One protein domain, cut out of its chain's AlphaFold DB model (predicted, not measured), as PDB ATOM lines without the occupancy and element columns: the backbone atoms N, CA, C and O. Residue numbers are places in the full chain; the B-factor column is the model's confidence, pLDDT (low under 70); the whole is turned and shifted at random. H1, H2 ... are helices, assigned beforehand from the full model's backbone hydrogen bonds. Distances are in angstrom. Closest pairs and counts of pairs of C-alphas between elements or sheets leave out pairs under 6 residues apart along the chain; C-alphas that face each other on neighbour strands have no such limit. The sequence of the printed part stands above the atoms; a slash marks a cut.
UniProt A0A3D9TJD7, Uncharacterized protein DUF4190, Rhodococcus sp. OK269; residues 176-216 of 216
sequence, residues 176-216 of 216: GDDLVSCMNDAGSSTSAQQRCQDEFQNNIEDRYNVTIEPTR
ATOM      1  N   GLY A 176      -3.925  31.421 -16.093       88.50
ATOM      2  CA  GLY A 176      -4.721  32.633 -16.270       88.50
ATOM      3  C   GLY A 176      -6.053  32.621 -15.506       88.50
ATOM      4  O   GLY A 176      -6.507  33.676 -15.069       88.50
ATOM      5  N   ASP A 177      -6.665  31.447 -15.317       92.69
ATOM      6  CA  ASP A 177      -7.909  31.297 -14.539       92.69
ATOM      7  C   ASP A 177      -7.694  31.694 -13.066       92.69
ATOM      8  O   ASP A 177      -8.479  32.460 -12.504       92.69
ATOM      9  N   ASP A 178      -6.555  31.291 -12.489       91.62
ATOM     10  CA  ASP A 178      -6.148  31.651 -11.125       91.62
ATOM     11  C   ASP A 178      -5.932  33.168 -10.988       91.62
ATOM     12  O   ASP A 178      -6.415  33.792 -10.040       91.62
ATOM     13  N   LEU A 179      -5.274  33.790 -11.978       91.62
ATOM     14  CA  LEU A 179      -5.083  35.242 -12.024       91.62
ATOM     15  C   LEU A 179      -6.426  35.984 -12.058       91.62
ATOM     16  O   LEU A 179      -6.617  36.947 -11.314       91.62
ATOM     17  N   VAL A 180      -7.363  35.554 -12.910       92.44
ATOM     18  CA  VAL A 180      -8.686  36.187 -13.036       92.44
ATOM     19  C   VAL A 180      -9.499  36.013 -11.755       92.44
ATOM     20  O   VAL A 180     -10.132  36.973 -11.313       92.44
ATOM     21  N   SER A 181      -9.457  34.834 -11.126       94.00
ATOM     22  CA  SER A 181     -10.105  34.601  -9.831       94.00
ATOM     23  C   SER A 181      -9.526  35.517  -8.751       94.00
ATOM     24  O   SER A 181     -10.279  36.232  -8.092       94.00
ATOM     25  N   CYS A 182      -8.197  35.591  -8.635       93.88
ATOM     26  CA  CYS A 182      -7.517  36.453  -7.666       93.88
ATOM     27  C   CYS A 182      -7.837  37.934  -7.896       93.88
ATOM     28  O   CYS A 182      -8.122  38.663  -6.948       93.88
ATOM     29  N   MET A 183      -7.840  38.395  -9.151       94.38
ATOM     30  CA  MET A 183      -8.189  39.779  -9.482       94.38
ATOM     31  C   MET A 183      -9.637  40.119  -9.117       94.38
ATOM     32  O   MET A 183      -9.896  41.223  -8.630       94.38
ATOM     33  N   ASN A 184     -10.571  39.189  -9.329       94.94
ATOM     34  CA  ASN A 184     -11.966  39.368  -8.928       94.94
ATOM     35  C   ASN A 184     -12.107  39.450  -7.399       94.94
ATOM     36  O   ASN A 184     -12.833  40.318  -6.912       94.94
ATOM     37  N   ASP A 185     -11.376  38.620  -6.650       95.44
ATOM     38  CA  ASP A 185     -11.371  38.631  -5.180       95.44
ATOM     39  C   ASP A 185     -10.679  39.878  -4.600       95.44
ATOM     40  O   ASP A 185     -11.124  40.452  -3.603       95.44
ATOM     41  N   ALA A 186      -9.602  40.342  -5.239       92.06
ATOM     42  CA  ALA A 186      -8.828  41.515  -4.831       92.06
ATOM     43  C   ALA A 186      -9.601  42.840  -4.981       92.06
ATOM     44  O   ALA A 186      -9.325  43.815  -4.265       92.06
ATOM     45  N   GLY A 187     -10.556  42.903  -5.914       90.94
ATOM     46  CA  GLY A 187     -11.366  44.089  -6.179       90.94
ATOM     47  C   GLY A 187     -10.513  45.306  -6.560       90.94
ATOM     48  O   GLY A 187      -9.663  45.232  -7.444       90.94
ATOM     49  N   SER A 188     -10.725  46.451  -5.900       88.50
ATOM     50  CA  SER A 188     -10.015  47.715  -6.180       88.50
ATOM     51  C   SER A 188      -8.733  47.925  -5.362       88.50
ATOM     52  O   SER A 188      -8.194  49.033  -5.334       88.50
ATOM     53  N   SER A 189      -8.260  46.906  -4.644       91.31
ATOM     54  CA  SER A 189      -7.104  47.024  -3.751       91.31
ATOM     55  C   SER A 189      -5.795  46.877  -4.529       91.31
ATOM     56  O   SER A 189      -5.419  45.770  -4.908       91.31
ATOM     57  N   THR A 190      -5.059  47.974  -4.731       89.50
ATOM     58  CA  THR A 190      -3.833  48.002  -5.558       89.50
ATOM     59  C   THR A 190      -2.765  47.002  -5.098       89.50
ATOM     60  O   THR A 190      -2.139  46.347  -5.923       89.50
ATOM     61  N   SER A 191      -2.587  46.831  -3.785       90.94
ATOM     62  CA  SER A 191      -1.610  45.887  -3.223       90.94
ATOM     63  C   SER A 191      -2.010  44.420  -3.393       90.94
ATOM     64  O   SER A 191      -1.142  43.562  -3.513       90.94
ATOM     65  N   ALA A 192      -3.310  44.115  -3.414       91.00
ATOM     66  CA  ALA A 192      -3.798  42.764  -3.677       91.00
ATOM     67  C   ALA A 192      -3.702  42.428  -5.173       91.00
ATOM     68  O   ALA A 192      -3.274  41.334  -5.518       91.00
ATOM     69  N   GLN A 193      -3.990  43.392  -6.054       90.38
ATOM     70  CA  GLN A 193      -3.809  43.234  -7.501       90.38
ATOM     71  C   GLN A 193      -2.347  42.949  -7.876       90.38
ATOM     72  O   GLN A 193      -2.101  42.085  -8.711       90.38
ATOM     73  N   GLN A 194      -1.386  43.627  -7.232       93.00
ATOM     74  CA  GLN A 194       0.045  43.353  -7.426       93.00
ATOM     75  C   GLN A 194       0.412  41.923  -7.025       93.00
ATOM     76  O   GLN A 194       1.054  41.231  -7.804       93.00
ATOM     77  N   ARG A 195      -0.083  41.434  -5.880       92.25
ATOM     78  CA  ARG A 195       0.152  40.041  -5.464       92.25
ATOM     79  C   ARG A 195      -0.380  39.032  -6.479       92.25
ATOM     80  O   ARG A 195       0.313  38.065  -6.762       92.25
ATOM     81  N   CYS A 196      -1.564  39.272  -7.049       93.00
ATOM     82  CA  CYS A 196      -2.113  38.403  -8.091       93.00
ATOM     83  C   CYS A 196      -1.211  38.359  -9.337       93.00
ATOM     84  O   CYS A 196      -1.025  37.301  -9.932       93.00
ATOM     85  N   GLN A 197      -0.643  39.504  -9.734       91.38
ATOM     86  CA  GLN A 197       0.280  39.587 -10.869       91.38
ATOM     87  C   GLN A 197       1.602  38.870 -10.581       91.38
ATOM     88  O   GLN A 197       2.055  38.096 -11.423       91.38
ATOM     89  N   ASP A 198       2.172  39.078  -9.394       92.62
ATOM     90  CA  ASP A 198       3.410  38.425  -8.958       92.62
ATOM     91  C   ASP A 198       3.238  36.898  -8.902       92.62
ATOM     92  O   ASP A 198       4.101  36.148  -9.351       92.62
ATOM     93  N   GLU A 199       2.104  36.418  -8.384       89.38
ATOM     94  CA  GLU A 199       1.798  34.987  -8.289       89.38
ATOM     95  C   GLU A 199       1.638  34.343  -9.668       89.38
ATOM     96  O   GLU A 199       2.195  33.276  -9.923       89.38
ATOM     97  N   PHE A 200       0.950  35.019 -10.589       90.19
ATOM     98  CA  PHE A 200       0.855  34.576 -11.976       90.19
ATOM     99  C   PHE A 200       2.224  34.525 -12.656       90.19
ATOM    100  O   PHE A 200       2.533  33.550 -13.341       90.19
ATOM    101  N   GLN A 201       3.058  35.545 -12.439       88.62
ATOM    102  CA  GLN A 201       4.410  35.576 -12.977       88.62
ATOM    103  C   GLN A 201       5.218  34.387 -12.457       88.62
ATOM    104  O   GLN A 201       5.695  33.599 -13.268       88.62
ATOM    105  N   ASN A 202       5.258  34.169 -11.143       88.50
ATOM    106  CA  ASN A 202       5.951  33.026 -10.542       88.50
ATOM    107  C   ASN A 202       5.449  31.680 -11.095       88.50
ATOM    108  O   ASN A 202       6.250  30.805 -11.408       88.50
ATOM    109  N   ASN A 203       4.136  31.519 -11.287       86.19
ATOM    110  CA  ASN A 203       3.549  30.288 -11.830       86.19
ATOM    111  C   ASN A 203       3.998  30.030 -13.284       86.19
ATOM    112  O   ASN A 203       4.239  28.886 -13.672       86.19
ATOM    113  N   ILE A 204       4.171  31.084 -14.091       87.94
ATOM    114  CA  ILE A 204       4.766  30.975 -15.432       87.94
ATOM    115  C   ILE A 204       6.244  30.597 -15.337       87.94
ATOM    116  O   ILE A 204       6.683  29.703 -16.065       87.94
ATOM    117  N   GLU A 205       7.004  31.268 -14.472       86.81
ATOM    118  CA  GLU A 205       8.441  31.026 -14.325       86.81
ATOM    119  C   GLU A 205       8.719  29.583 -13.890       86.81
ATOM    120  O   GLU A 205       9.546  28.909 -14.505       86.81
ATOM    121  N   ASP A 206       7.952  29.066 -12.929       85.25
ATOM    122  CA  ASP A 206       8.058  27.694 -12.430       85.25
ATOM    123  C   ASP A 206       7.663  26.655 -13.487       85.25
ATOM    124  O   ASP A 206       8.323  25.624 -13.638       85.25
ATOM    125  N   ARG A 207       6.589  26.904 -14.250       81.25
ATOM    126  CA  ARG A 207       6.106  25.944 -15.258       81.25
ATOM    127  C   ARG A 207       6.959  25.897 -16.514       81.25
ATOM    128  O   ARG A 207       7.087  24.828 -17.111       81.25
ATOM    129  N   TYR A 208       7.499  27.032 -16.941       84.69
ATOM    130  CA  TYR A 208       8.253  27.134 -18.189       84.69
ATOM    131  C   TYR A 208       9.768  27.261 -17.973       84.69
ATOM    132  O   TYR A 208      10.512  27.255 -18.953       84.69
ATOM    133  N   ASN A 209      10.234  27.303 -16.719       80.62
ATOM    134  CA  ASN A 209      11.637  27.477 -16.331       80.62
ATOM    135  C   ASN A 209      12.287  28.677 -17.048       80.62
ATOM    136  O   ASN A 209      13.397  28.586 -17.582       80.62
ATOM    137  N   VAL A 210      11.559  29.793 -17.106       78.69
ATOM    138  CA  VAL A 210      11.999  31.055 -17.718       78.69
ATOM    139  C   VAL A 210      11.919  32.133 -16.651       78.69
ATOM    140  O   VAL A 210      10.878  32.263 -16.031       78.69
ATOM    141  N   THR A 211      12.975  32.917 -16.443       77.00
ATOM    142  CA  THR A 211      12.929  34.078 -15.539       77.00
ATOM    143  C   THR A 211      12.548  35.317 -16.341       77.00
ATOM    144  O   THR A 211      13.233  35.654 -17.311       77.00
ATOM    145  N   ILE A 212      11.467  35.996 -15.966       73.44
ATOM    146  CA  ILE A 212      11.030  37.235 -16.609       73.44
ATOM    147  C   ILE A 212      11.548  38.393 -15.752       73.44
ATOM    148  O   ILE A 212      10.963  38.744 -14.732       73.44
ATOM    149  N   GLU A 213      12.672  39.002 -16.142       69.31
ATOM    150  CA  GLU A 213      13.147  40.207 -15.454       69.31
ATOM    151  C   GLU A 213      12.124  41.352 -15.626       69.31
ATOM    152  O   GLU A 213      11.738  41.666 -16.760       69.31
ATOM    153  N   PRO A 214      11.680  42.010 -14.537       59.22
ATOM    154  CA  PRO A 214      10.770  43.141 -14.634       59.22
ATOM    155  C   PRO A 214      11.480  44.306 -15.332       59.22
ATOM    156  O   PRO A 214      12.486  44.831 -14.849       59.22
ATOM    157  N   THR A 215      10.954  44.721 -16.486       56.06
ATOM    158  CA  THR A 215      11.423  45.912 -17.204       56.06
ATOM    159  C   THR A 215      10.990  47.140 -16.409       56.06
ATOM    160  O   THR A 215       9.818  47.509 -16.390       56.06
ATOM    161  N   ARG A 216      11.946  47.695 -15.664       44.72
ATOM    162  CA  ARG A 216      11.772  48.851 -14.784       44.72
ATOM    163  C   ARG A 216      11.641  50.160 -15.559       44.72
ATOM    164  O   ARG A 216      12.350  50.307 -16.581       44.72
TER     165      ARG A 216
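AT A GLANCE: This is residues 176 to 216 of the 216 residues of the protein "Uncharacterized protein DUF4190" of Rhodococcus sp. OK269 (UniProt A0A3D9TJD7). A flat helical hairpin: the shorter H1 lies side by side with the first part of the longer H2, and after H2 the tail, residues 209 to 216, turns back on the other side of H2 from H1. The printed part has 41 residues with two named helices, H1 then H2, and no named strand; its class is all helix. It is only just loose, close to compact, with a radius of gyration of the C-alphas of 11.0 A, and spans 30 by 25 by 9 A.

HOW THE PARTS SIT: H1, residues 176 to 186, and H2, residues 190 to 208, form a helical hairpin over a tight link of 3 residues. They touch, the closest C-alphas being those of Ala 186 and Ala 192, 5.3 A apart. H2 touches H1 with residues 192 to 200 alone. Their lines stand at a shallow tilt of 16 degrees, opposite ways. In both helices every O i to N i+4 pair is within hydrogen-bond range.

IN THESE COORDINATES: H1 begins at C-alpha 176, (-4.721, 32.633, -16.270), and is 15.1 A long from first to last C-alpha. H2 measures 27.2 A and ends at C-alpha 208, (8.253, 27.134, -18.189).

THE WHOLE: The C-alphas farthest apart, of Ser 188 and Asn 209, are 31.3 A apart. The printed part has no cut and ends at Arg 216, the chain's last residue. The model's pLDDT is under 70 at residues 213 to 216.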